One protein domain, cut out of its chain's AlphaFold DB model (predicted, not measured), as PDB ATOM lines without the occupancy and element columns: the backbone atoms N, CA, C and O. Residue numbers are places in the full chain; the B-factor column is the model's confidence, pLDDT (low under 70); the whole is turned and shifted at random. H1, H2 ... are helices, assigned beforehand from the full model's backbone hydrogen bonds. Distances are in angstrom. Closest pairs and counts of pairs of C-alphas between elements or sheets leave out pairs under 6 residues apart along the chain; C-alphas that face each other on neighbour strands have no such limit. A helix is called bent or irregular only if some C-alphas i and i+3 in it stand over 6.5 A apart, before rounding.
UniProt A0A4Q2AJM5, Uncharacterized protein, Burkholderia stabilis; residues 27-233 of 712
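AT A GLANCE: This is residues 27 to 233 of the 712 residues of an uncharacterized protein of Burkholderia stabilis (UniProt A0A4Q2AJM5). The domain is a stack of helices laid down in chain order, with the hairpin of H1 and H2 at one end, then the hairpin of H3 and H4, H5 to H8 in the middle, H9 with the hairpin of H10 and H11, and H12 to H14 at the other end. H6 and H8 cross near the core, and residues 226 to 231 at the far end stick out. The printed part has 207 residues with fourteen named helices, H1 to H14 in order, and no named strand; the class is all helix. It is compact, with a radius of gyration of the C-alphas of 18.1 A and spans of 53 by 43 by 30 A.

IN THESE COORDINATES: The longest helix by residues is H10, residues 159 to 175, 24.5 A from C-alpha 159 at (184.171, 152.025, 181.967) to C-alpha 175 at (178.509, 138.327, 201.431). After it come H11, residues 178 to 191 and 19.0 A long, H12, residues 199 to 207, H13, residues 211 to 219, and H14, residues 222 to 226, ending at C-alpha 226 at (209.704, 142.170, 191.849). Before it stand H9, residues 147 to 154, H8, residues 135 to 143, H7, residues 128 to 133, H6, residues 110 to 120, and H5, residues 102 to 108. H4 is residues 80 to 94, 21.6 A long; H3 is residues 61 to 76, 23.6 A; H2 is residues 47 to 57, 15.4 A. H1, residues 30 to 42, is 19.1 A long and begins at C-alpha 30 at (192.996, 127.660, 163.078). Four helices are irregular: C-alphas 62 and 65 in H3 are 7.7 A apart, 137 and 140 in H8 7.0 A, 149 and 152 in H9 7.3 A, and 180 and 183 in H11 7.8 A.

HOW THE PARTS SIT: H10, with residues 166 to 173 alone, touches H11 in a hairpin at 32 degrees, a shallow tilt only just short of steep; the closest C-alphas, of Ala 169 and Ala 184, are 4.9 A apart. H11 touches H8 about perpendicular at 87 degrees, with residues 179 to 184 alone, Phe 142 and Gly 183 having the closest C-alphas at 4.0 A. H11 also touches H9, closest C-alphas Val 154 and Thr 191 at 5.6 A, and H13, Leu 186 and Val 217 at 6.1 A. H12 is close to H11 but not clearly touching, C-alphas of Met 185 and Val 202 at 7.7 A, and H14 meets H13 only through their link. H8 and H4 are the hubs, touching five helices each. H8 touches H6 about perpendicular at 75 degrees, C-alphas of Ala 112 and Leu 138 at 4.4 A. H4 touches H8, Glu 91 and Ala 137 at 4.8 A, and H5 with residues 93 to 94 alone, Asp 94 and Leu 106 at 4.5 A. H7 is close to H4 but not clearly touching, C-alphas of Val 87 and Gln 133 at 7.2 A. H3 and H4 form a hairpin at a shallow tilt of 30 degrees, and H1 touches H3 at a steep tilt of 61 degrees, Ser 38 and Leu 70 at 4.8 A. H2 touches H4, C-alphas of Arg 51 and Val 85 at 6.4 A. H1 and H13 are apart. Every O i to N i+4 pair is within hydrogen-bond range in H2, H5, H6, H7, H10, H12, H13 and H14; the counts are 8 of 9 in H1, 10 of 12 in H3, 10 of 11 in H4, 7 of 10 in H11, 1 of 5 in H8 and 1 of 4 in H9, where O i to N i+3 gives 5 of 6 in H8 and 3 of 5 in H9.

THE WHOLE: The C-alphas farthest apart, of Phe 27 and Asn 208, are 56.4 A apart. The printed part has no cut and no long link. The mean pLDDT of the printed part is 89.7; residues 27 to 28, 97 to 99 and 223 to 233 are under 70.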
ATOM      1  N   PHE A  27     199.213 129.439 155.523       62.59
ATOM      2  CA  PHE A  27     198.044 130.093 156.096       62.59
ATOM      3  C   PHE A  27     197.690 129.379 157.396       62.59
ATOM      4  O   PHE A  27     197.343 128.196 157.371       62.59
ATOM      5  N   ASP A  28     197.803 130.077 158.522       66.38
ATOM      6  CA  ASP A  28     197.224 129.592 159.769       66.38
ATOM      7  C   ASP A  28     195.724 129.896 159.748       66.38
ATOM      8  O   ASP A  28     195.313 131.052 159.842       66.38
ATOM      9  N   ILE A  29     194.922 128.851 159.536       75.00
ATOM     10  CA  ILE A  29     193.457 128.927 159.462       75.00
ATOM     11  C   ILE A  29     192.784 128.478 160.763       75.00
ATOM     12  O   ILE A  29     191.565 128.315 160.784       75.00
ATOM     13  N   ARG A  30     193.542 128.236 161.841       76.19
ATOM     14  CA  ARG A  30     192.996 127.660 163.078       76.19
ATOM     15  C   ARG A  30     191.871 128.511 163.667       76.19
ATOM     16  O   ARG A  30     190.811 127.981 163.971       76.19
ATOM     17  N   GLN A  31     192.063 129.825 163.748       78.81
ATOM     18  CA  GLN A  31     191.038 130.732 164.273       78.81
ATOM     19  C   GLN A  31     189.769 130.731 163.411       78.81
ATOM     20  O   GLN A  31     188.662 130.825 163.930       78.81
ATOM     21  N   LEU A  32     189.921 130.573 162.092       79.00
ATOM     22  CA  LEU A  32     188.798 130.444 161.171       79.00
ATOM     23  C   LEU A  32     188.047 129.115 161.379       79.00
ATOM     24  O   LEU A  32     186.820 129.092 161.363       79.00
ATOM     25  N   GLN A  33     188.768 128.014 161.612       82.94
ATOM     26  CA  GLN A  33     188.162 126.726 161.967       82.94
ATOM     27  C   GLN A  33     187.411 126.808 163.299       82.94
ATOM     28  O   GLN A  33     186.289 126.315 163.398       82.94
ATOM     29  N   GLU A  34     188.001 127.456 164.305       85.81
ATOM     30  CA  GLU A  34     187.393 127.659 165.621       85.81
ATOM     31  C   GLU A  34     186.134 128.541 165.535       85.81
ATOM     32  O   GLU A  34     185.123 128.241 166.173       85.81
ATOM     33  N   PHE A  35     186.156 129.573 164.686       86.38
ATOM     34  CA  PHE A  35     184.991 130.403 164.385       86.38
ATOM     35  C   PHE A  35     183.853 129.585 163.754       86.38
ATOM     36  O   PHE A  35     182.745 129.575 164.289       86.38
ATOM     37  N   PHE A  36     184.111 128.829 162.680       85.69
ATOM     38  CA  PHE A  36     183.066 128.015 162.041       85.69
ATOM     39  C   PHE A  36     182.543 126.898 162.946       85.69
ATOM     40  O   PHE A  36     181.349 126.598 162.936       85.69
ATOM     41  N   ALA A  37     183.416 126.295 163.756       87.25
ATOM     42  CA  ALA A  37     182.992 125.331 164.761       87.25
ATOM     43  C   ALA A  37     182.022 125.969 165.767       87.25
ATOM     44  O   ALA A  37     181.047 125.332 166.158       87.25
ATOM     45  N   SER A  38     182.249 127.231 166.145       90.75
ATOM     46  CA  SER A  38     181.363 127.954 167.057       90.75
ATOM     47  C   SER A  38     179.972 128.182 166.456       90.75
ATOM     48  O   SER A  38     178.981 127.921 167.137       90.75
ATOM     49  N   GLU A  39     179.888 128.565 165.175       88.19
ATOM     50  CA  GLU A  39     178.611 128.742 164.467       88.19
ATOM     51  C   GLU A  39     177.845 127.420 164.373       88.19
ATOM     52  O   GLU A  39     176.678 127.346 164.762       88.19
ATOM     53  N   TYR A  40     178.532 126.344 163.979       88.75
ATOM     54  CA  TYR A  40     177.942 125.010 163.855       88.75
ATOM     55  C   TYR A  40     177.285 124.507 165.153       88.75
ATOM     56  O   TYR A  40     176.266 123.805 165.118       88.75
ATOM     57  N   ILE A  41     177.867 124.848 166.308       86.75
ATOM     58  CA  ILE A  41     177.361 124.417 167.616       86.75
ATOM     59  C   ILE A  41     175.996 125.051 167.924       86.75
ATOM     60  O   ILE A  41     175.147 124.386 168.521       86.75
ATOM     61  N   TYR A  42     175.759 126.310 167.539       87.81
ATOM     62  CA  TYR A  42     174.540 127.034 167.923       87.81
ATOM     63  C   TYR A  42     173.495 127.172 166.805       87.81
ATOM     64  O   TYR A  42     172.334 127.511 167.087       87.81
ATOM     65  N   GLU A  43     173.885 127.010 165.541       88.62
ATOM     66  CA  GLU A  43     173.026 127.250 164.378       88.62
ATOM     67  C   GLU A  43     171.941 126.171 164.249       88.62
ATOM     68  O   GLU A  43     172.215 124.973 164.323       88.62
ATOM     69  N   ASP A  44     170.683 126.607 164.126       82.25
ATOM     70  CA  ASP A  44     169.493 125.755 163.974       82.25
ATOM     71  C   ASP A  44     169.345 124.611 165.002       82.25
ATOM     72  O   ASP A  44     168.708 123.584 164.747       82.25
ATOM     73  N   ARG A  45     169.908 124.779 166.208       84.88
ATOM     74  CA  ARG A  45     169.806 123.800 167.304       84.88
ATOM     75  C   ARG A  45     168.714 124.162 168.305       84.88
ATOM     76  O   ARG A  45     168.502 125.324 168.643       84.88
ATOM     77  N   THR A  46     168.057 123.138 168.851       89.69
ATOM     78  CA  THR A  46     167.206 123.294 170.038       89.69
ATOM     79  C   THR A  46     168.064 123.501 171.289       89.69
ATOM     80  O   THR A  46     169.237 123.128 171.318       89.69
ATOM     81  N   ALA A  47     167.471 124.048 172.354       89.25
ATOM     82  CA  ALA A  47     168.160 124.280 173.625       89.25
ATOM     83  C   ALA A  47     168.808 123.008 174.207       89.25
ATOM     84  O   ALA A  47     169.916 123.074 174.730       89.25
ATOM     85  N   ASP A  48     168.147 121.852 174.090       88.88
ATOM     86  CA  ASP A  48     168.675 120.584 174.609       88.88
ATOM     87  C   ASP A  48     169.849 120.063 173.775       88.88
ATOM     88  O   ASP A  48     170.827 119.568 174.332       88.88
ATOM     89  N   VAL A  49     169.791 120.222 172.449       89.25
ATOM     90  CA  VAL A  49     170.910 119.859 171.569       89.25
ATOM     91  C   VAL A  49     172.108 120.757 171.857       89.25
ATOM     92  O   VAL A  49     173.202 120.244 172.079       89.25
ATOM     93  N   LEU A  50     171.897 122.074 171.942       90.44
ATOM     94  CA  LEU A  50     172.948 123.021 172.314       90.44
ATOM     95  C   LEU A  50     173.570 122.658 173.669       90.44
ATOM     96  O   LEU A  50     174.790 122.581 173.779       90.44
ATOM     97  N   ARG A  51     172.744 122.371 174.685       90.75
ATOM     98  CA  ARG A  51     173.215 121.955 176.012       90.75
ATOM     99  C   ARG A  51     174.115 120.722 175.937       90.75
ATOM    100  O   ARG A  51     175.176 120.712 176.552       90.75
ATOM    101  N   ASN A  52     173.722 119.712 175.160       86.06
ATOM    102  CA  ASN A  52     174.510 118.491 174.996       86.06
ATOM    103  C   ASN A  52     175.874 118.768 174.349       86.06
ATOM    104  O   ASN A  52     176.879 118.258 174.835       86.06
ATOM    105  N   TYR A  53     175.927 119.603 173.304       86.94
ATOM    106  CA  TYR A  53     177.197 119.998 172.684       86.94
ATOM    107  C   TYR A  53     178.097 120.740 173.674       86.94
ATOM    108  O   TYR A  53     179.248 120.351 173.875       86.94
ATOM    109  N   LEU A  54     177.566 121.769 174.338       89.75
ATOM    110  CA  LEU A  54     178.317 122.566 175.310       89.75
ATOM    111  C   LEU A  54     178.804 121.723 176.491       89.75
ATOM    112  O   LEU A  54     179.934 121.898 176.937       89.75
ATOM    113  N   GLY A  55     178.008 120.754 176.941       83.88
ATOM    114  CA  GLY A  55     178.398 119.833 178.003       83.88
ATOM    115  C   GLY A  55     179.605 118.951 177.666       83.88
ATOM    116  O   GLY A  55     180.235 118.439 178.590       83.88
ATOM    117  N   VAL A  56     179.936 118.796 176.379       82.69
ATOM    118  CA  VAL A  56     181.125 118.074 175.903       82.69
ATOM    119  C   VAL A  56     182.310 119.019 175.716       82.69
ATOM    120  O   VAL A  56     183.412 118.695 176.149       82.69
ATOM    121  N   VAL A  57     182.107 120.173 175.073       86.56
ATOM    122  CA  VAL A  57     183.229 121.027 174.639       86.56
ATOM    123  C   VAL A  57     183.652 122.068 175.673       86.56
ATOM    124  O   VAL A  57     184.819 122.441 175.717       86.56
ATOM    125  N   ALA A  58     182.742 122.545 176.525       85.00
ATOM    126  CA  ALA A  58     182.985 123.764 177.294       85.00
ATOM    127  C   ALA A  58     184.051 123.616 178.394       85.00
ATOM    128  O   ALA A  58     184.679 124.604 178.771       85.00
ATOM    129  N   ALA A  59     184.266 122.397 178.901       81.81
ATOM    130  CA  ALA A  59     185.259 122.112 179.936       81.81
ATOM    131  C   ALA A  59     186.660 121.790 179.382       81.81
ATOM    132  O   ALA A  59     187.606 121.699 180.161       81.81
ATOM    133  N   ASP A  60     186.805 121.591 178.069       86.00
ATOM    134  CA  ASP A  60     188.068 121.174 177.459       86.00
ATOM    135  C   ASP A  60     188.880 122.392 176.990       86.00
ATOM    136  O   ASP A  60     188.383 123.268 176.274       86.00
ATOM    137  N   SER A  61     190.157 122.439 177.378       86.38
ATOM    138  CA  SER A  61     191.072 123.533 177.043       86.38
ATOM    139  C   SER A  61     191.254 123.733 175.535       86.38
ATOM    140  O   SER A  61     191.456 124.865 175.093       86.38
ATOM    141  N   HIS A  62     191.118 122.671 174.733       86.06
ATOM    142  CA  HIS A  62     191.219 122.715 173.275       86.06
ATOM    143  C   HIS A  62     190.136 123.590 172.634       86.06
ATOM    144  O   HIS A  62     190.396 124.260 171.637       86.06
ATOM    145  N   TRP A  63     188.940 123.622 173.222       88.94
ATOM    146  CA  TRP A  63     187.768 124.312 172.678       88.94
ATOM    147  C   TRP A  63     187.576 125.720 173.250       88.94
ATOM    148  O   TRP A  63     186.567 126.370 172.975       88.94
ATOM    149  N   ARG A  64     188.537 126.230 174.031       88.69
ATOM    150  CA  ARG A  64     188.430 127.527 174.716       88.69
ATOM    151  C   ARG A  64     188.150 128.692 173.759       88.69
ATOM    152  O   ARG A  64     187.296 129.522 174.063       88.69
ATOM    153  N   GLU A  65     188.814 128.733 172.601       89.75
ATOM    154  CA  GLU A  65     188.570 129.763 171.574       89.75
ATOM    155  C   GLU A  65     187.203 129.595 170.903       89.75
ATOM    156  O   GLU A  65     186.485 130.572 170.713       89.75
ATOM    157  N   VAL A  66     186.787 128.356 170.618       91.81
ATOM    158  CA  VAL A  66     185.454 128.062 170.061       91.81
ATOM    159  C   VAL A  66     184.359 128.554 170.998       91.81
ATOM    160  O   VAL A  66     183.414 129.212 170.566       91.81
ATOM    161  N   MET A  67     184.506 128.292 172.298       93.94
ATOM    162  CA  MET A  67     183.581 128.781 173.314       93.94
ATOM    163  C   MET A  67     183.581 130.310 173.379       93.94
ATOM    164  O   MET A  67     182.515 130.919 173.467       93.94
ATOM    165  N   HIS A  68     184.752 130.941 173.292       92.81
ATOM    166  CA  HIS A  68     184.865 132.394 173.252       92.81
ATOM    167  C   HIS A  68     184.108 133.006 172.056       92.81
ATOM    168  O   HIS A  68     183.305 133.929 172.238       92.81
ATOM    169  N   PHE A  69     184.303 132.468 170.846       92.94
ATOM    170  CA  PHE A  69     183.570 132.895 169.649       92.94
ATOM    171  C   PHE A  69     182.066 132.648 169.777       92.94
ATOM    172  O   PHE A  69     181.283 133.548 169.479       92.94
ATOM    173  N   LEU A  70     181.662 131.487 170.302       94.75
ATOM    174  CA  LEU A  70     180.258 131.141 170.514       94.75
ATOM    175  C   LEU A  70     179.563 132.170 171.410       94.75
ATOM    176  O   LEU A  70     178.528 132.712 171.032       94.75
ATOM    177  N   PHE A  71     180.136 132.496 172.573       95.25
ATOM    178  CA  PHE A  71     179.541 133.497 173.464       95.25
ATOM    179  C   PHE A  71     179.479 134.881 172.829       95.25
ATOM    180  O   PHE A  71     178.456 135.559 172.949       95.25
ATOM    181  N   SER A  72     180.542 135.281 172.134       93.62
ATOM    182  CA  SER A  72     180.594 136.566 171.435       93.62
ATOM    183  C   SER A  72     179.485 136.661 170.383       93.62
ATOM    184  O   SER A  72     178.736 137.637 170.364       93.62
ATOM    185  N   ALA A  73     179.296 135.610 169.581       92.94
ATOM    186  CA  ALA A  73     178.257 135.545 168.562       92.94
ATOM    187  C   ALA A  73     176.840 135.533 169.158       92.94
ATOM    188  O   ALA A  73     175.950 136.199 168.630       92.94
ATOM    189  N   LEU A  74     176.606 134.813 170.261       94.44
ATOM    190  CA  LEU A  74     175.295 134.789 170.921       94.44
ATOM    191  C   LEU A  74     174.912 136.161 171.496       94.44
ATOM    192  O   LEU A  74     173.742 136.550 171.420       94.44
ATOM    193  N   VAL A  75     175.883 136.899 172.043       93.88
ATOM    194  CA  VAL A  75     175.675 138.262 172.552       93.88
ATOM    195  C   VAL A  75     175.433 139.242 171.402       93.88
ATOM    196  O   VAL A  75     174.417 139.940 171.414       93.88
ATOM    197  N   GLU A  76     176.300 139.246 170.386       91.75
ATOM    198  CA  GLU A  76     176.217 140.169 169.243       91.75
ATOM    199  C   GLU A  76     174.907 139.985 168.458       91.75
ATOM    200  O   GLU A  76     174.190 140.946 168.174       91.75
ATOM    201  N   ASN A  77     174.511 138.730 168.216       91.62
ATOM    202  CA  ASN A  77     173.274 138.391 167.509       91.62
ATOM    203  C   ASN A  77     172.021 138.407 168.406       91.62
ATOM    204  O   ASN A  77     170.932 138.046 167.952       91.62
ATOM    205  N   ARG A  78     172.140 138.820 169.678       92.81
ATOM    206  CA  ARG A  78     171.031 138.948 170.648       92.81
ATOM    207  C   ARG A  78     170.224 137.660 170.858       92.81
ATOM    208  O   ARG A  78     169.010 137.699 171.079       92.81
ATOM    209  N   ARG A  79     170.896 136.509 170.846       92.75
ATOM    210  CA  ARG A  79     170.304 135.181 171.068       92.75
ATOM    211  C   ARG A  79     170.177 134.856 172.555       92.75
ATOM    212  O   ARG A  79     170.912 134.048 173.111       92.75
ATOM    213  N   ALA A  80     169.247 135.538 173.222       92.00
ATOM    214  CA  ALA A  80     169.135 135.518 174.683       92.00
ATOM    215  C   ALA A  80     168.821 134.130 175.280       92.00
ATOM    216  O   ALA A  80     169.294 133.821 176.372       92.00
ATOM    217  N   THR A  81     168.026 133.304 174.595       92.50
ATOM    218  CA  THR A  81     167.648 131.972 175.091       92.50
ATOM    219  C   THR A  81     168.844 131.028 175.083       92.50
ATOM    220  O   THR A  81     169.097 130.328 176.059       92.50
ATOM    221  N   GLU A  82     169.613 131.037 174.005       94.56
ATOM    222  CA  GLU A  82     170.782 130.180 173.831       94.56
ATOM    223  C   GLU A  82     171.963 130.672 174.643       94.56
ATOM    224  O   GLU A  82     172.682 129.859 175.218       94.56
ATOM    225  N   LEU A  83     172.093 131.991 174.796       95.25
ATOM    226  CA  LEU A  83     173.019 132.579 175.750       95.25
ATOM    227  C   LEU A  83     172.726 132.093 177.173       95.25
ATOM    228  O   LEU A  83     173.645 131.677 177.868       95.25
ATOM    229  N   ALA A  84     171.459 132.072 177.599       95.50
ATOM    230  CA  ALA A  84     171.093 131.577 178.928       95.50
ATOM    231  C   ALA A  84     171.432 130.085 179.112       95.50
ATOM    232  O   ALA A  84     171.934 129.695 180.169       95.50
ATOM    233  N   VAL A  85     171.211 129.256 178.082       95.06
ATOM    234  CA  VAL A  85     171.634 127.843 178.085       95.06
ATOM    235  C   VAL A  85     173.152 127.743 178.218       95.06
ATOM    236  O   VAL A  85     173.641 127.005 179.068       95.06
ATOM    237  N   ALA A  86     173.898 128.520 177.433       95.19
ATOM    238  CA  ALA A  86     175.351 128.479 177.433       95.19
ATOM    239  C   ALA A  86     175.966 128.971 178.752       95.19
ATOM    240  O   ALA A  86     176.901 128.359 179.262       95.19
ATOM    241  N   VAL A  87     175.409 130.026 179.352       95.62
ATOM    242  CA  VAL A  87     175.822 130.519 180.676       95.62
ATOM    243  C   VAL A  87     175.554 129.472 181.759       95.62
ATOM    244  O   VAL A  87     176.421 129.238 182.595       95.62
ATOM    245  N   THR A  88     174.405 128.791 181.709       94.81
ATOM    246  CA  THR A  88     174.087 127.707 182.657       94.81
ATOM    247  C   THR A  88     175.114 126.576 182.572       94.81
ATOM    248  O   THR A  88     175.531 126.033 183.594       94.81
ATOM    249  N   GLU A  89     175.574 126.245 181.363       92.69
ATOM    250  CA  GLU A  89     176.630 125.247 181.189       92.69
ATOM    251  C   GLU A  89     177.981 125.717 181.740       92.69
ATOM    252  O   GLU A  89     178.665 124.917 182.375       92.69
ATOM    253  N   LEU A  90     178.347 127.001 181.618       92.62
ATOM    254  CA  LEU A  90     179.546 127.527 182.294       92.62
ATOM    255  C   LEU A  90     179.457 127.408 183.812       92.62
ATOM    256  O   LEU A  90     180.429 127.020 184.456       92.62
ATOM    257  N   GLU A  91     178.296 127.716 184.387       94.00
ATOM    258  CA  GLU A  91     178.074 127.568 185.826       94.00
ATOM    259  C   GLU A  91     178.217 126.109 186.271       94.00
ATOM    260  O   GLU A  91     178.796 125.843 187.325       94.00
ATOM    261  N   ARG A  92     177.737 125.164 185.454       91.56
ATOM    262  CA  ARG A  92     177.820 123.723 185.724       91.56
ATOM    263  C   ARG A  92     179.258 123.202 185.716       91.56
ATOM    264  O   ARG A  92     179.568 122.302 186.494       91.56
ATOM    265  N   ILE A  93     180.142 123.765 184.886       90.25
ATOM    266  CA  ILE A  93     181.569 123.390 184.853       90.25
ATOM    267  C   ILE A  93     182.234 123.652 186.205       90.25
ATOM    268  O   ILE A  93     182.996 122.811 186.674       90.25
ATOM    269  N   ASP A  94     181.914 124.785 186.835       91.06
ATOM    270  CA  ASP A  94     182.505 125.197 188.112       91.06
ATOM    271  C   ASP A  94     181.720 124.664 189.330       91.06
ATOM    272  O   ASP A  94     182.183 124.774 190.466       91.06
ATOM    273  N   ARG A  95     180.529 124.081 189.125       86.00
ATOM    274  CA  ARG A  95     179.643 123.555 190.179       86.00
ATOM    275  C   ARG A  95     179.142 122.153 189.846       86.00
ATOM    276  O   ARG A  95     177.953 121.950 189.594       86.00
ATOM    277  N   ARG A  96     180.042 121.169 189.855       79.50
ATOM    278  CA  ARG A  96     179.623 119.763 189.784       79.50
ATOM    279  C   ARG A  96     178.850 119.377 191.048       79.50
ATOM    280  O   ARG A  96     179.212 119.785 192.145       79.50
ATOM    281  N   GLU A  97     177.789 118.590 190.875       69.50
ATOM    282  CA  GLU A  97     176.907 118.145 191.967       69.50
ATOM    283  C   GLU A  97     177.574 117.141 192.929       69.50
ATOM    284  O   GLU A  97     177.031 116.864 193.996       69.50
ATOM    285  N   ASP A  98     178.752 116.613 192.585       67.81
ATOM    286  CA  ASP A  98     179.531 115.740 193.464       67.81
ATOM    287  C   ASP A  98     180.179 116.544 194.606       67.81
ATOM    288  O   ASP A  98     181.007 117.427 194.381       67.81
ATOM    289  N   SER A  99     179.797 116.243 195.851       67.31
ATOM    290  CA  SER A  99     180.207 117.015 197.024       67.31
ATOM    291  C   SER A  99     181.682 116.860 197.391       67.31
ATOM    292  O   SER A  99     182.234 117.781 197.988       67.31
ATOM    293  N   GLU A 100     182.329 115.729 197.070       75.25
ATOM    294  CA  GLU A 100     183.736 115.514 197.459       75.25
ATOM    295  C   GLU A 100     184.712 116.197 196.490       75.25
ATOM    296  O   GLU A 100     185.685 116.813 196.924       75.25
ATOM    297  N   THR A 101     184.442 116.150 195.184       82.19
ATOM    298  CA  THR A 101     185.302 116.748 194.143       82.19
ATOM    299  C   THR A 101     184.828 118.129 193.684       82.19
ATOM    300  O   THR A 101     185.576 118.850 193.023       82.19
ATOM    301  N   GLY A 102     183.626 118.563 194.075       88.56
ATOM    302  CA  GLY A 102     183.045 119.845 193.665       88.56
ATOM    303  C   GLY A 102     183.925 121.059 193.986       88.56
ATOM    304  O   GLY A 102     183.977 122.005 193.198       88.56
ATOM    305  N   ILE A 103     184.696 121.012 195.083       91.88
ATOM    306  CA  ILE A 103     185.650 122.076 195.433       91.88
ATOM    307  C   ILE A 103     186.764 122.233 194.387       91.88
ATOM    308  O   ILE A 103     187.207 123.352 194.142       91.88
ATOM    309  N   ILE A 104     187.191 121.152 193.727       93.88
ATOM    310  CA  ILE A 104     188.220 121.190 192.677       93.88
ATOM    311  C   ILE A 104     187.709 122.017 191.508       93.88
ATOM    312  O   ILE A 104     188.357 122.978 191.110       93.88
ATOM    313  N   HIS A 105     186.517 121.696 191.008       91.50
ATOM    314  CA  HIS A 105     185.898 122.410 189.894       91.50
ATOM    315  C   HIS A 105     185.663 123.885 190.216       91.50
ATOM    316  O   HIS A 105     186.026 124.759 189.426       91.50
ATOM    317  N   LEU A 106     185.179 124.169 191.427       92.88
ATOM    318  CA  LEU A 106     184.991 125.535 191.900       92.88
ATOM    319  C   LEU A 106     186.306 126.331 191.923       92.88
ATOM    320  O   LEU A 106     186.304 127.530 191.653       92.88
ATOM    321  N   ARG A 107     187.434 125.685 192.247       94.44
ATOM    322  CA  ARG A 107     188.765 126.317 192.311       94.44
ATOM    323  C   ARG A 107     189.532 126.285 190.993       94.44
ATOM    324  O   ARG A 107     190.423 127.106 190.799       94.44
ATOM    325  N   MET A 108     189.188 125.396 190.065       93.44
ATOM    326  CA  MET A 108     189.654 125.479 188.679       93.44
ATOM    327  C   MET A 108     189.086 126.726 188.001       93.44
ATOM    328  O   MET A 108     189.804 127.367 187.225       93.44
ATOM    329  N   ALA A 109     187.832 127.073 188.334       95.00
ATOM    330  CA  ALA A 109     187.141 128.278 187.881       95.00
ATOM    331  C   ALA A 109     187.202 128.434 186.349       95.00
ATOM    332  O   ALA A 109     187.455 129.518 185.821       95.00
ATOM    333  N   SER A 110     187.046 127.321 185.627       92.88
ATOM    334  CA  SER A 110     187.238 127.268 184.175       92.88
ATOM    335  C   SER A 110     186.161 128.076 183.458       92.88
ATOM    336  O   SER A 110     186.472 128.846 182.545       92.88
ATOM    337  N   GLY A 111     184.910 127.966 183.918       94.12
ATOM    338  CA  GLY A 111     183.801 128.768 183.408       94.12
ATOM    339  C   GLY A 111     183.996 130.253 183.716       94.12
ATOM    340  O   GLY A 111     183.892 131.099 182.822       94.12
ATOM    341  N   ALA A 112     184.366 130.571 184.957       96.06
ATOM    342  CA  ALA A 112     184.632 131.938 185.398       96.06
ATOM    343  C   ALA A 112     185.776 132.617 184.626       96.06
ATOM    344  O   ALA A 112     185.688 133.808 184.324       96.06
ATOM    345  N   LEU A 113     186.840 131.888 184.284       94.81
ATOM    346  CA  LEU A 113     187.974 132.419 183.523       94.81
ATOM    347  C   LEU A 113     187.609 132.716 182.069       94.81
ATOM    348  O   LEU A 113     187.990 133.767 181.550       94.81
ATOM    349  N   LEU A 114     186.818 131.854 181.428       93.88
ATOM    350  CA  LEU A 114     186.286 132.148 180.098       93.88
ATOM    351  C   LEU A 114     185.360 133.376 180.132       93.88
ATOM    352  O   LEU A 114     185.503 134.280 179.308       93.88
ATOM    353  N   ALA A 115     184.458 133.451 181.115       95.94
ATOM    354  CA  ALA A 115     183.581 134.607 181.302       95.94
ATOM    355  C   ALA A 115     184.369 135.900 181.578       95.94
ATOM    356  O   ALA A 115     184.007 136.975 181.099       95.94
ATOM    357  N   THR A 116     185.471 135.796 182.322       95.75
ATOM    358  CA  THR A 116     186.381 136.910 182.610       95.75
ATOM    359  C   THR A 116     187.023 137.441 181.334       95.75
ATOM    360  O   THR A 116     187.103 138.654 181.154       95.75
ATOM    361  N   ARG A 117     187.426 136.559 180.417       94.56
ATOM    362  CA  ARG A 117     187.976 136.966 179.121       94.56
ATOM    363  C   ARG A 117     186.960 137.751 178.288       94.56
ATOM    364  O   ARG A 117     187.282 138.848 177.845       94.56
ATOM    365  N   LEU A 118     185.727 137.256 178.170       95.06
ATOM    366  CA  LEU A 118     184.640 137.961 177.470       95.06
ATOM    367  C   LEU A 118     184.383 139.357 178.068       95.06
ATOM    368  O   LEU A 118     184.171 140.329 177.342       95.06
ATOM    369  N   LEU A 119     184.434 139.470 179.401       95.38
ATOM    370  CA  LEU A 119     184.304 140.742 180.112       95.38
ATOM    371  C   LEU A 119     185.459 141.706 179.780       95.38
ATOM    372  O   LEU A 119     185.207 142.879 179.515       95.38
ATOM    373  N   VAL A 120     186.707 141.223 179.775       94.06
ATOM    374  CA  VAL A 120     187.905 142.021 179.450       94.06
ATOM    375  C   VAL A 120     187.896 142.497 177.996       94.06
ATOM    376  O   VAL A 120     188.272 143.638 177.730       94.06
ATOM    377  N   GLU A 121     187.450 141.651 177.067       92.50
ATOM    378  CA  GLU A 121     187.348 141.974 175.638       92.50
ATOM    379  C   GLU A 121     186.164 142.906 175.311       92.50
ATOM    380  O   GLU A 121     186.003 143.330 174.168       92.50
ATOM    381  N   GLY A 122     185.354 143.278 176.309       93.06
ATOM    382  CA  GLY A 122     184.272 144.251 176.159       93.06
ATOM    383  C   GLY A 122     182.980 143.675 175.579       93.06
ATOM    384  O   GLY A 122     182.047 144.435 175.320       93.06
ATOM    385  N   VAL A 123     182.869 142.346 175.445       92.69
ATOM    386  CA  VAL A 123     181.669 141.663 174.914       92.69
ATOM    387  C   VAL A 123     180.419 142.053 175.705       92.69
ATOM    388  O   VAL A 123     179.327 142.182 175.157       92.69
ATOM    389  N   PHE A 124     180.566 142.294 177.008       92.25
ATOM    390  CA  PHE A 124     179.441 142.628 177.874       92.25
ATOM    391  C   PHE A 124     179.165 144.129 177.997       92.25
ATOM    392  O   PHE A 124     178.237 144.482 178.722       92.25
ATOM    393  N   GLU A 125     179.928 145.025 177.360       91.88
ATOM    394  CA  GLU A 125     179.907 146.464 177.679       91.88
ATOM    395  C   GLU A 125     178.549 147.123 177.417       91.88
ATOM    396  O   GLU A 125     178.057 147.905 178.238       91.88
ATOM    397  N   GLN A 126     177.885 146.741 176.330       90.88
ATOM    398  CA  GLN A 126     176.671 147.418 175.871       90.88
ATOM    399  C   GLN A 126     175.403 147.018 176.645       90.88
ATOM    400  O   GLN A 126     174.449 147.796 176.687       90.88
ATOM    401  N   ASP A 127     175.368 145.846 177.299       92.19
ATOM    402  CA  ASP A 127     174.144 145.324 177.924       92.19
ATOM    403  C   ASP A 127     174.327 144.895 179.392       92.19
ATOM    404  O   ASP A 127     174.975 143.904 179.736       92.19
ATOM    405  N   ARG A 128     173.654 145.622 180.295       94.06
ATOM    406  CA  ARG A 128     173.597 145.300 181.730       94.06
ATOM    407  C   ARG A 128     172.936 143.946 182.007       94.06
ATOM    408  O   ARG A 128     173.306 143.298 182.986       94.06
ATOM    409  N   LYS A 129     171.950 143.531 181.207       94.56
ATOM    410  CA  LYS A 129     171.265 142.242 181.381       94.56
ATOM    411  C   LYS A 129     172.218 141.089 181.107       94.56
ATOM    412  O   LYS A 129     172.250 140.166 181.911       94.56
ATOM    413  N   VAL A 130     173.038 141.195 180.057       94.25
ATOM    414  CA  VAL A 130     174.093 140.216 179.755       94.25
ATOM    415  C   VAL A 130     175.060 140.112 180.935       94.25
ATOM    416  O   VAL A 130     175.223 139.027 181.483       94.25
ATOM    417  N   ARG A 131     175.589 141.237 181.442       95.12
ATOM    418  CA  ARG A 131     176.440 141.228 182.656       95.12
ATOM    419  C   ARG A 131     175.778 140.521 183.841       95.12
ATOM    420  O   ARG A 131     176.415 139.742 184.543       95.12
ATOM    421  N   SER A 132     174.488 140.771 184.061       94.44
ATOM    422  CA  SER A 132     173.741 140.137 185.149       94.44
ATOM    423  C   SER A 132     173.565 138.629 184.967       94.44
ATOM    424  O   SER A 132     173.517 137.930 185.976       94.44
ATOM    425  N   GLN A 133     173.461 138.133 183.730       95.94
ATOM    426  CA  GLN A 133     173.377 136.696 183.450       95.94
ATOM    427  C   GLN A 133     174.689 135.991 183.817       95.94
ATOM    428  O   GLN A 133     174.657 134.973 184.491       95.94
ATOM    429  N   PHE A 134     175.844 136.578 183.486       96.62
ATOM    430  CA  PHE A 134     177.160 135.994 183.792       96.62
ATOM    431  C   PHE A 134     177.599 136.124 185.257       96.62
ATOM    432  O   PHE A 134     178.641 135.590 185.638       96.62
ATOM    433  N   ARG A 135     176.841 136.830 186.104       96.25
ATOM    434  CA  ARG A 135     177.233 137.117 187.493       96.25
ATOM    435  C   ARG A 135     177.559 135.845 188.284       96.25
ATOM    436  O   ARG A 135     178.571 135.799 188.977       96.25
ATOM    437  N   THR A 136     176.724 134.814 188.185       95.62
ATOM    438  CA  THR A 136     176.925 133.553 188.914       95.62
ATOM    439  C   THR A 136     178.133 132.784 188.382       95.62
ATOM    440  O   THR A 136     178.933 132.309 189.190       95.62
ATOM    441  N   ALA A 137     178.299 132.732 187.054       95.50
ATOM    442  CA  ALA A 137     179.441 132.111 186.383       95.50
ATOM    443  C   ALA A 137     180.774 132.796 186.719       95.50
ATOM    444  O   ALA A 137     181.790 132.130 186.834       95.50
ATOM    445  N   LEU A 138     180.782 134.116 186.918       97.12
ATOM    446  CA  LEU A 138     181.988 134.873 187.269       97.12
ATOM    447  C   LEU A 138     182.392 134.725 188.740       97.12
ATOM    448  O   LEU A 138     183.566 134.882 189.054       97.12
ATOM    449  N   LYS A 139     181.456 134.428 189.655       97.06
ATOM    450  CA  LYS A 139     181.715 134.412 191.109       97.06
ATOM    451  C   LYS A 139     182.952 133.588 191.536       97.06
ATOM    452  O   LYS A 139     183.688 134.093 192.385       97.06
ATOM    453  N   PRO A 140     183.223 132.385 190.986       96.69
ATOM    454  CA  PRO A 140     184.382 131.573 191.372       96.69
ATOM    455  C   PRO A 140     185.739 132.274 191.215       96.69
ATOM    456  O   PRO A 140     186.660 131.970 191.973       96.69
ATOM    457  N   ILE A 141     185.863 133.261 190.311       96.75
ATOM    458  CA  ILE A 141     187.118 134.008 190.119       96.75
ATOM    459  C   ILE A 141     187.591 134.668 191.419       96.75
ATOM    460  O   ILE A 141     188.785 134.747 191.686       96.75
ATOM    461  N   PHE A 142     186.658 135.093 192.273       97.75
ATOM    462  CA  PHE A 142     186.969 135.795 193.513       97.75
ATOM    463  C   PHE A 142     187.498 134.886 194.623       97.75
ATOM    464  O   PHE A 142     188.001 135.395 195.622       97.75
ATOM    465  N   ALA A 143     187.454 133.566 194.449       96.19
ATOM    466  CA  ALA A 143     188.078 132.627 195.371       96.19
ATOM    467  C   ALA A 143     189.528 132.287 194.983       96.19
ATOM    468  O   ALA A 143     190.241 131.662 195.771       96.19
ATOM    469  N   LEU A 144     189.997 132.689 193.797       95.94
ATOM    470  CA  LEU A 144     191.352 132.373 193.349       95.94
ATOM    471  C   LEU A 144     192.391 133.196 194.132       95.94
ATOM    472  O   LEU A 144     192.277 134.421 194.196       95.94
ATOM    473  N   PRO A 145     193.409 132.553 194.742       94.44
ATOM    474  CA  PRO A 145     194.407 133.258 195.546       94.44
ATOM    475  C   PRO A 145     195.516 133.905 194.706       94.44
ATOM    476  O   PRO A 145     196.301 134.679 195.238       94.44
ATOM    477  N   ASP A 146     195.645 133.572 193.425       90.00
ATOM    478  CA  ASP A 146     196.761 134.041 192.604       90.00
ATOM    479  C   ASP A 146     196.413 135.351 191.889       90.00
ATOM    480  O   ASP A 146     195.331 135.517 191.327       90.00
ATOM    481  N   ASP A 147     197.345 136.297 191.896       88.31
ATOM    482  CA  ASP A 147     197.128 137.621 191.342       88.31
ATOM    483  C   ASP A 147     197.192 137.655 189.804       88.31
ATOM    484  O   ASP A 147     196.666 138.584 189.179       88.31
ATOM    485  N   ARG A 148     197.780 136.619 189.189       88.25
ATOM    486  CA  ARG A 148     197.911 136.471 187.734       88.25
ATOM    487  C   ARG A 148     196.557 136.536 187.026       88.25
ATOM    488  O   ARG A 148     196.479 137.178 185.981       88.25
ATOM    489  N   TYR A 149     195.495 135.979 187.614       90.19
ATOM    490  CA  TYR A 149     194.152 135.958 187.008       90.19
ATOM    491  C   TYR A 149     193.486 137.336 186.913       90.19
ATOM    492  O   TYR A 149     192.567 137.522 186.121       90.19
ATOM    493  N   PHE A 150     193.945 138.318 187.694       91.38
ATOM    494  CA  PHE A 150     193.356 139.659 187.719       91.38
ATOM    495  C   PHE A 150     194.123 140.665 186.860       91.38
ATOM    496  O   PHE A 150     193.687 141.804 186.723       91.38
ATOM    497  N   THR A 151     195.253 140.266 186.268       88.50
ATOM    498  CA  THR A 151     196.134 141.182 185.525       88.50
ATOM    499  C   THR A 151     195.396 141.892 184.390       88.50
ATOM    500  O   THR A 151     195.520 143.110 184.244       88.50
ATOM    501  N   ASP A 152     194.605 141.153 183.613       89.62
ATOM    502  CA  ASP A 152     193.873 141.720 182.479       89.62
ATOM    503  C   ASP A 152     192.595 142.446 182.922       89.62
ATOM    504  O   ASP A 152     192.255 143.489 182.368       89.62
ATOM    505  N   LEU A 153     191.953 141.975 183.998       93.25
ATOM    506  CA  LEU A 153     190.806 142.640 184.629       93.25
ATOM    507  C   LEU A 153     191.156 144.042 185.147       93.25
ATOM    508  O   LEU A 153     190.392 144.984 184.947       93.25
ATOM    509  N   VAL A 154     192.320 144.205 185.782       91.44
ATOM    510  CA  VAL A 154     192.813 145.515 186.249       91.44
ATOM    511  C   VAL A 154     193.026 146.470 185.065       91.44
ATOM    512  O   VAL A 154     192.756 147.669 185.167       91.44
ATOM    513  N   GLY A 155     193.474 145.933 183.925       88.31
ATOM    514  CA  GLY A 155     193.721 146.669 182.682       88.31
ATOM    515  C   GLY A 155     192.486 146.928 181.812       88.31
ATOM    516  O   GLY A 155     192.639 147.473 180.716       88.31
ATOM    517  N   MET A 156     191.287 146.549 182.265       91.69
ATOM    518  CA  MET A 156     190.040 146.717 181.517       91.69
ATOM    519  C   MET A 156     189.801 148.194 181.173       91.69
ATOM    520  O   MET A 156     189.813 149.063 182.049       91.69
ATOM    521  N   ARG A 157     189.595 148.471 179.879       85.62
ATOM    522  CA  ARG A 157     189.403 149.833 179.348       85.62
ATOM    523  C   ARG A 157     187.963 150.317 179.475       85.62
ATOM    524  O   ARG A 157     187.734 151.507 179.666       85.62
ATOM    525  N   GLU A 158     187.019 149.389 179.380       86.50
ATOM    526  CA  GLU A 158     185.598 149.691 179.298       86.50
ATOM    527  C   GLU A 158     185.023 150.126 180.653       86.50
ATOM    528  O   GLU A 158     185.028 149.380 181.639       86.50
ATOM    529  N   GLY A 159     184.537 151.368 180.713       90.44
ATOM    530  CA  GLY A 159     184.171 152.025 181.967       90.44
ATOM    531  C   GLY A 159     182.968 151.391 182.669       90.44
ATOM    532  O   GLY A 159     182.973 151.268 183.897       90.44
ATOM    533  N   THR A 160     181.947 150.955 181.921       95.25
ATOM    534  CA  THR A 160     180.704 150.435 182.518       95.25
ATOM    535  C   THR A 160     180.914 149.043 183.095       95.25
ATOM    536  O   THR A 160     180.512 148.775 184.232       95.25
ATOM    537  N   SER A 161     181.560 148.163 182.333       95.38
ATOM    538  CA  SER A 161     181.924 146.809 182.751       95.38
ATOM    539  C   SER A 161     182.867 146.829 183.946       95.38
ATOM    540  O   SER A 161     182.609 146.132 184.930       95.38
ATOM    541  N   LYS A 162     183.874 147.711 183.937       95.56
ATOM    542  CA  LYS A 162     184.789 147.897 185.069       95.56
ATOM    543  C   LYS A 162     184.052 148.360 186.325       95.56
ATOM    544  O   LYS A 162     184.203 147.752 187.385       95.56
ATOM    545  N   ALA A 163     183.214 149.395 186.219       95.81
ATOM    546  CA  ALA A 163     182.441 149.903 187.354       95.81
ATOM    547  C   ALA A 163     181.475 148.849 187.923       95.81
ATOM    548  O   ALA A 163     181.343 148.725 189.143       95.81
ATOM    549  N   TRP A 164     180.829 148.071 187.048       97.25
ATOM    550  CA  TRP A 164     179.976 146.952 187.441       97.25
ATOM    551  C   TRP A 164     180.766 145.862 188.172       97.25
ATOM    552  O   TRP A 164     180.343 145.432 189.244       97.25
ATOM    553  N   PHE A 165     181.922 145.459 187.645       97.56
ATOM    554  CA  PHE A 165     182.730 144.393 188.233       97.56
ATOM    555  C   PHE A 165     183.339 144.803 189.584       97.56
ATOM    556  O   PHE A 165     183.397 143.987 190.498       97.56
ATOM    557  N   ILE A 166     183.690 146.085 189.770       97.62
ATOM    558  CA  ILE A 166     184.071 146.636 191.086       97.62
ATOM    559  C   ILE A 166     182.927 146.486 192.098       97.62
ATOM    560  O   ILE A 166     183.151 146.009 193.209       97.62
ATOM    561  N   ASN A 167     181.697 146.859 191.729       97.81
ATOM    562  CA  ASN A 167     180.546 146.700 192.623       97.81
ATOM    563  C   ASN A 167     180.275 145.227 192.937       97.81
ATOM    564  O   ASN A 167     179.996 144.887 194.082       97.81
ATOM    565  N   PHE A 168     180.420 144.347 191.946       98.06
ATOM    566  CA  PHE A 168     180.260 142.916 192.154       98.06
ATOM    567  C   PHE A 168     181.321 142.350 193.116       98.06
ATOM    568  O   PHE A 168     180.975 141.616 194.038       98.06
ATOM    569  N   ALA A 169     182.588 142.748 192.975       98.38
ATOM    570  CA  ALA A 169     183.653 142.361 193.900       98.38
ATOM    571  C   ALA A 169     183.376 142.842 195.339       98.38
ATOM    572  O   ALA A 169     183.568 142.085 196.288       98.38
ATOM    573  N   LEU A 170     182.865 144.068 195.511       98.19
ATOM    574  CA  LEU A 170     182.475 144.603 196.824       98.19
ATOM    575  C   LEU A 170     181.309 143.835 197.454       98.19
ATOM    576  O   LEU A 170     181.314 143.584 198.657       98.19
ATOM    577  N   GLU A 171     180.313 143.450 196.658       98.12
ATOM    578  CA  GLU A 171     179.211 142.602 197.120       98.12
ATOM    579  C   GLU A 171     179.740 141.236 197.585       98.12
ATOM    580  O   GLU A 171     179.400 140.779 198.673       98.12
ATOM    581  N   VAL A 172     180.663 140.629 196.832       98.06
ATOM    582  CA  VAL A 172     181.286 139.348 197.206       98.06
ATOM    583  C   VAL A 172     182.117 139.458 198.486       98.06
ATOM    584  O   VAL A 172     182.028 138.556 199.321       98.06
ATOM    585  N   LEU A 173     182.858 140.555 198.689       97.38
ATOM    586  CA  LEU A 173     183.568 140.809 199.951       97.38
ATOM    587  C   LEU A 173     182.618 140.814 201.156       97.38
ATOM    588  O   LEU A 173     182.944 140.245 202.194       97.38
ATOM    589  N   ARG A 174     181.440 141.433 201.018       96.50
ATOM    590  CA  ARG A 174     180.458 141.559 202.108       96.50
ATOM    591  C   ARG A 174     179.699 140.262 202.385       96.50
ATOM    592  O   ARG A 174     179.352 139.997 203.530       96.50
ATOM    593  N   GLU A 175     179.410 139.485 201.347       97.06
ATOM    594  CA  GLU A 175     178.509 138.327 201.431       97.06
ATOM    595  C   GLU A 175     179.228 136.985 201.615       97.06
ATOM    596  O   GLU A 175     178.588 135.997 201.974       97.06
ATOM    597  N   SER A 176     180.531 136.910 201.329       96.69
ATOM    598  CA  SER A 176     181.269 135.642 201.279       96.69
ATOM    599  C   SER A 176     182.357 135.566 202.348       96.69
ATOM    600  O   SER A 176     182.894 136.581 202.788       96.69
ATOM    601  N   ALA A 177     182.700 134.343 202.758       96.00
ATOM    602  CA  ALA A 177     183.800 134.101 203.685       96.00
ATOM    603  C   ALA A 177     185.156 134.522 203.073       96.00
ATOM    604  O   ALA A 177     185.295 134.494 201.847       96.00
ATOM    605  N   PRO A 178     186.181 134.834 203.894       96.12
ATOM    606  CA  PRO A 178     187.513 135.214 203.410       96.12
ATOM    607  C   PRO A 178     188.117 134.229 202.390       96.12
ATOM    608  O   PRO A 178     188.694 134.627 201.378       96.12
ATOM    609  N   SER A 179     187.908 132.926 202.595       93.75
ATOM    610  CA  SER A 179     188.385 131.883 201.682       93.75
ATOM    611  C   SER A 179     187.799 131.991 200.265       93.75
ATOM    612  O   SER A 179     188.476 131.599 199.312       93.75
ATOM    613  N   GLU A 180     186.594 132.556 200.128       96.25
ATOM    614  CA  GLU A 180     185.814 132.690 198.887       96.25
ATOM    615  C   GLU A 180     185.910 134.076 198.233       96.25
ATOM    616  O   GLU A 180     185.358 134.280 197.151       96.25
ATOM    617  N   ASN A 181     186.558 135.047 198.883       97.19
ATOM    618  CA  ASN A 181     186.589 136.432 198.404       97.19
ATOM    619  C   ASN A 181     187.995 137.043 198.302       97.19
ATOM    620  O   ASN A 181     188.116 138.214 197.943       97.19
ATOM    621  N   ILE A 182     189.060 136.287 198.598       97.56
ATOM    622  CA  ILE A 182     190.435 136.804 198.532       97.56
ATOM    623  C   ILE A 182     190.755 137.423 197.167       97.56
ATOM    624  O   ILE A 182     191.344 138.497 197.100       97.56
ATOM    625  N   GLY A 183     190.298 136.813 196.076       97.44
ATOM    626  CA  GLY A 183     190.468 137.312 194.720       97.44
ATOM    627  C   GLY A 183     189.739 138.634 194.480       97.44
ATOM    628  O   GLY A 183     190.252 139.499 193.773       97.44
ATOM    629  N   ALA A 184     188.586 138.854 195.126       98.19
ATOM    630  CA  ALA A 184     187.911 140.153 195.096       98.19
ATOM    631  C   ALA A 184     188.777 141.237 195.746       98.19
ATOM    632  O   ALA A 184     188.928 142.316 195.175       98.19
ATOM    633  N   MET A 185     189.407 140.945 196.888       98.06
ATOM    634  CA  MET A 185     190.333 141.879 197.535       98.06
ATOM    635  C   MET A 185     191.581 142.138 196.683       98.06
ATOM    636  O   MET A 185     191.983 143.291 196.517       98.06
ATOM    637  N   LEU A 186     192.174 141.097 196.089       96.44
ATOM    638  CA  LEU A 186     193.319 141.235 195.181       96.44
ATOM    639  C   LEU A 186     192.986 142.114 193.967       96.44
ATOM    640  O   LEU A 186     193.792 142.950 193.564       96.44
ATOM    641  N   TYR A 187     191.788 141.964 193.402       96.81
ATOM    642  CA  TYR A 187     191.315 142.815 192.315       96.81
ATOM    643  C   TYR A 187     191.085 144.265 192.770       96.81
ATOM    644  O   TYR A 187     191.572 145.201 192.131       96.81
ATOM    645  N   LEU A 188     190.370 144.472 193.881       97.50
ATOM    646  CA  LEU A 188     189.996 145.804 194.370       97.50
ATOM    647  C   LEU A 188     191.212 146.630 194.797       97.50
ATOM    648  O   LEU A 188     191.304 147.799 194.432       97.50
ATOM    649  N   THR A 189     192.179 146.014 195.480       96.19
ATOM    650  CA  THR A 189     193.429 146.672 195.907       96.19
ATOM    651  C   THR A 189     194.297 147.152 194.742       96.19
ATOM    652  O   THR A 189     195.101 148.064 194.916       96.19
ATOM    653  N   LYS A 190     194.117 146.580 193.546       93.50
ATOM    654  CA  LYS A 190     194.827 146.969 192.317       93.50
ATOM    655  C   LYS A 190     194.012 147.874 191.390       93.50
ATOM    656  O   LYS A 190     194.558 148.370 190.408       93.50
ATOM    657  N   THR A 191     192.721 148.068 191.671       94.50
ATOM    658  CA  THR A 191     191.792 148.753 190.755       94.50
ATOM    659  C   THR A 191     191.189 150.029 191.334       94.50
ATOM    660  O   THR A 191     190.895 150.947 190.569       94.50
ATOM    661  N   LEU A 192     190.963 150.096 192.650       95.88
ATOM    662  CA  LEU A 192     190.350 151.259 193.292       95.88
ATOM    663  C   LEU A 192     191.341 152.413 193.440       95.88
ATOM    664  O   LEU A 192     192.389 152.268 194.066       95.88
ATOM    665  N   GLU A 193     190.951 153.575 192.927       95.31
ATOM    666  CA  GLU A 193     191.680 154.831 193.093       95.31
ATOM    667  C   GLU A 193     191.447 155.432 194.489       95.31
ATOM    668  O   GLU A 193     190.385 155.253 195.093       95.31
ATOM    669  N   SER A 194     192.404 156.214 194.997       95.75
ATOM    670  CA  SER A 194     192.261 156.902 196.298       95.75
ATOM    671  C   SER A 194     191.066 157.858 196.388       95.75
ATOM    672  O   SER A 194     190.610 158.171 197.485       95.75
ATOM    673  N   THR A 195     190.555 158.335 195.254       96.19
ATOM    674  CA  THR A 195     189.392 159.233 195.170       96.19
ATOM    675  C   THR A 195     188.055 158.496 195.271       96.19
ATOM    676  O   THR A 195     187.021 159.139 195.463       96.19
ATOM    677  N   ASP A 196     188.050 157.167 195.148       96.12
ATOM    678  CA  ASP A 196     186.834 156.366 195.171       96.12
ATOM    679  C   ASP A 196     186.247 156.293 196.588       96.12
ATOM    680  O   ASP A 196     186.921 155.931 197.554       96.12
ATOM    681  N   SER A 197     184.959 156.610 196.733       96.00
ATOM    682  CA  SER A 197     184.284 156.592 198.036       96.00
ATOM    683  C   SER A 197     184.236 155.197 198.666       96.00
ATOM    684  O   SER A 197     184.184 155.086 199.892       96.00
ATOM    685  N   ARG A 198     184.298 154.143 197.842       96.38
ATOM    686  CA  ARG A 198     184.231 152.729 198.246       96.38
ATOM    687  C   ARG A 198     185.543 152.224 198.844       96.38
ATOM    688  O   ARG A 198     185.554 151.185 199.496       96.38
ATOM    689  N   THR A 199     186.636 152.970 198.683       97.25
ATOM    690  CA  THR A 199     187.945 152.649 199.269       97.25
ATOM    691  C   THR A 199     187.874 152.507 200.790       97.25
ATOM    692  O   THR A 199     188.545 151.649 201.359       97.25
ATOM    693  N   LYS A 200     187.012 153.284 201.459       96.50
ATOM    694  CA  LYS A 200     186.812 153.190 202.916       96.50
ATOM    695  C   LYS A 200     186.324 151.805 203.340       96.50
ATOM    696  O   LYS A 200     186.894 151.232 204.263       96.50
ATOM    697  N   ASP A 201     185.349 151.256 202.620       96.31
ATOM    698  CA  ASP A 201     184.783 149.933 202.897       96.31
ATOM    699  C   ASP A 201     185.835 148.830 202.719       96.31
ATOM    700  O   ASP A 201     185.900 147.891 203.510       96.31
ATOM    701  N   VAL A 202     186.686 148.952 201.694       98.06
ATOM    702  CA  VAL A 202     187.762 147.984 201.424       98.06
ATOM    703  C   VAL A 202     188.837 148.033 202.505       98.06
ATOM    704  O   VAL A 202     189.258 146.984 202.989       98.06
ATOM    705  N   VAL A 203     189.251 149.231 202.925       97.62
ATOM    706  CA  VAL A 203     190.223 149.407 204.016       97.62
ATOM    707  C   VAL A 203     189.676 148.861 205.333       97.62
ATOM    708  O   VAL A 203     190.397 148.172 206.055       97.62
ATOM    709  N   GLU A 204     188.413 149.144 205.651       97.19
ATOM    710  CA  GLU A 204     187.759 148.627 206.855       97.19
ATOM    711  C   GLU A 204     187.670 147.097 206.832       97.19
ATOM    712  O   GLU A 204     188.046 146.448 207.809       97.19
ATOM    713  N   TYR A 205     187.256 146.510 205.705       97.88
ATOM    714  CA  TYR A 205     187.223 145.058 205.544       97.88
ATOM    715  C   TYR A 205     188.613 144.441 205.737       97.88
ATOM    716  O   TYR A 205     188.765 143.476 206.487       97.88
ATOM    717  N   LEU A 206     189.636 145.001 205.084       96.94
ATOM    718  CA  LEU A 206     190.996 144.473 205.133       96.94
ATOM    719  C   LEU A 206     191.579 144.523 206.554       96.94
ATOM    720  O   LEU A 206     192.155 143.533 206.995       96.94
ATOM    721  N   ARG A 207     191.368 145.615 207.302       95.69
ATOM    722  CA  ARG A 207     191.788 145.730 208.716       95.69
ATOM    723  C   ARG A 207     191.112 144.707 209.625       95.69
ATOM    724  O   ARG A 207     191.744 144.188 210.535       95.69
ATOM    725  N   ASN A 208     189.841 144.411 209.367       95.75
ATOM    726  CA  ASN A 208     189.064 143.450 210.150       95.75
ATOM    727  C   ASN A 208     189.251 141.994 209.681       95.75
ATOM    728  O   ASN A 208     188.658 141.080 210.255       95.75
ATOM    729  N   SER A 209     190.047 141.763 208.632       96.75
ATOM    730  CA  SER A 209     190.285 140.429 208.082       96.75
ATOM    731  C   SER A 209     191.318 139.641 208.901       96.75
ATOM    732  O   SER A 209     192.202 140.231 209.528       96.75
ATOM    733  N   PRO A 210     191.274 138.293 208.868       95.88
ATOM    734  CA  PRO A 210     192.291 137.458 209.507       95.88
ATOM    735  C   PRO A 210     193.715 137.807 209.049       95.88
ATOM    736  O   PRO A 210     193.934 138.158 207.894       95.88
ATOM    737  N   ILE A 211     194.705 137.640 209.929       94.25
ATOM    738  CA  ILE A 211     196.117 137.969 209.648       94.25
ATOM    739  C   ILE A 211     196.625 137.276 208.377       94.25
ATOM    740  O   ILE A 211     197.144 137.947 207.495       94.25
ATOM    741  N   LEU A 212     196.361 135.976 208.210       93.25
ATOM    742  CA  LEU A 212     196.771 135.231 207.010       93.25
ATOM    743  C   LEU A 212     196.150 135.779 205.712       93.25
ATOM    744  O   LEU A 212     196.742 135.654 204.642       93.25
ATOM    745  N   TYR A 213     194.964 136.390 205.796       96.75
ATOM    746  CA  TYR A 213     194.327 137.067 204.667       96.75
ATOM    747  C   TYR A 213     195.068 138.366 204.339       96.75
ATOM    748  O   TYR A 213     195.454 138.575 203.189       96.75
ATOM    749  N   ARG A 214     195.327 139.206 205.354       96.12
ATOM    750  CA  ARG A 214     196.115 140.445 205.219       96.12
ATOM    751  C   ARG A 214     197.503 140.155 204.641       96.12
ATOM    752  O   ARG A 214     197.893 140.773 203.650       96.12
ATOM    753  N   ASP A 215     198.196 139.157 205.189       93.56
ATOM    754  CA  ASP A 215     199.516 138.709 204.740       93.56
ATOM    755  C   ASP A 215     199.528 138.382 203.248       93.56
ATOM    756  O   ASP A 215     200.390 138.844 202.497       93.56
ATOM    757  N   HIS A 216     198.544 137.600 202.804       94.94
ATOM    758  CA  HIS A 216     198.437 137.183 201.412       94.94
ATOM    759  C   HIS A 216     198.181 138.359 200.465       94.94
ATOM    760  O   HIS A 216     198.842 138.476 199.429       94.94
ATOM    761  N   VAL A 217     197.273 139.270 200.835       95.94
ATOM    762  CA  VAL A 217     196.991 140.480 200.045       95.94
ATOM    763  C   VAL A 217     198.259 141.315 199.884       95.94
ATOM    764  O   VAL A 217     198.583 141.720 198.768       95.94
ATOM    765  N   MET A 218     199.024 141.519 200.957       93.94
ATOM    766  CA  MET A 218     200.264 142.303 200.910       93.94
ATOM    767  C   MET A 218     201.339 141.630 200.063       93.94
ATOM    768  O   MET A 218     201.981 142.283 199.239       93.94
ATOM    769  N   ARG A 219     201.495 140.309 200.182       90.00
ATOM    770  CA  ARG A 219     202.435 139.539 199.355       90.00
ATOM    771  C   ARG A 219     202.134 139.610 197.863       90.00
ATOM    772  O   ARG A 219     203.066 139.543 197.067       90.00
ATOM    773  N   SER A 220     200.879 139.804 197.462       90.06
ATOM    774  CA  SER A 220     200.525 139.961 196.042       90.06
ATOM    775  C   SER A 220     201.187 141.181 195.374       90.06
ATOM    776  O   SER A 220     201.319 141.230 194.150       90.06
ATOM    777  N   PHE A 221     201.670 142.148 196.161       86.88
ATOM    778  CA  PHE A 221     202.442 143.291 195.673       86.88
ATOM    779  C   PHE A 221     203.941 142.993 195.515       86.88
ATOM    780  O   PHE A 221     204.653 143.775 194.881       86.88
ATOM    781  N   GLU A 222     204.443 141.856 196.016       77.94
ATOM    782  CA  GLU A 222     205.851 141.471 195.867       77.94
ATOM    783  C   GLU A 222     206.218 141.307 194.387       77.94
ATOM    784  O   GLU A 222     207.277 141.764 193.982       77.94
ATOM    785  N   GLY A 223     205.338 140.764 193.537       67.69
ATOM    786  CA  GLY A 223     205.588 140.622 192.092       67.69
ATOM    787  C   GLY A 223     205.647 141.954 191.331       67.69
ATOM    788  O   GLY A 223     206.447 142.103 190.400       67.69
ATOM    789  N   VAL A 224     204.854 142.938 191.766       58.66
ATOM    790  CA  VAL A 224     204.885 144.331 191.282       58.66
ATOM    791  C   VAL A 224     206.192 145.006 191.694       58.66
ATOM    792  O   VAL A 224     206.834 145.702 190.907       58.66
ATOM    793  N   ALA A 225     206.641 144.751 192.921       50.22
ATOM    794  CA  ALA A 225     207.926 145.223 193.413       50.22
ATOM    795  C   ALA A 225     209.118 144.436 192.805       50.22
ATOM    796  O   ALA A 225     210.242 144.919 192.698       50.22
ATOM    797  N   THR A 226     208.842 143.221 192.371       49.91
ATOM    798  CA  THR A 226     209.704 142.170 191.849       49.91
ATOM    799  C   THR A 226     210.414 142.437 190.523       49.91
ATOM    800  O   THR A 226     211.629 142.376 190.325       49.91
ATOM    801  N   ASN A 227     209.545 142.689 189.542       48.28
ATOM    802  CA  ASN A 227     209.799 142.439 188.132       48.28
ATOM    803  C   ASN A 227     210.253 143.698 187.391       48.28
ATOM    804  O   ASN A 227     209.476 144.345 186.693       48.28
ATOM    805  N   SER A 228     211.553 143.974 187.418       44.84
ATOM    806  CA  SER A 228     212.186 144.988 186.557       44.84
ATOM    807  C   SER A 228     212.053 144.696 185.048       44.84
ATOM    808  O   SER A 228     212.192 145.603 184.227       44.84
ATOM    809  N   ARG A 229     211.759 143.444 184.654       43.66
ATOM    810  CA  ARG A 229     211.653 143.021 183.242       43.66
ATOM    811  C   ARG A 229     210.282 143.248 182.598       43.66
ATOM    812  O   ARG A 229     210.213 143.339 181.376       43.66
ATOM    813  N   ARG A 230     209.199 143.369 183.373       50.22
ATOM    814  CA  ARG A 230     207.869 143.744 182.860       50.22
ATOM    815  C   ARG A 230     207.535 145.135 183.399       50.22
ATOM    816  O   ARG A 230     206.928 145.248 184.451       50.22
ATOM    817  N   LYS A 231     207.953 146.176 182.666       44.62
ATOM    818  CA  LYS A 231     207.707 147.612 182.926       44.62
ATOM    819  C   LYS A 231     206.214 148.007 182.893       44.62
ATOM    820  O   LYS A 231     205.826 148.907 182.153       44.62
ATOM    821  N   ARG A 232     205.338 147.326 183.625       53.53
ATOM    822  CA  ARG A 232     204.065 147.937 184.016       53.53
ATOM    823  C   ARG A 232     204.298 148.486 185.411       53.53
ATOM    824  O   ARG A 232     204.243 147.730 186.375       53.53
ATOM    825  N   ASP A 233     204.624 149.773 185.484       61.75
ATOM    826  CA  ASP A 233     204.639 150.525 186.736       61.75
ATOM    827  C   ASP A 233     203.209 150.516 187.283       61.75
ATOM    828  O   ASP A 233     202.383 151.356 186.929       61.75
TER     829      ASP A 233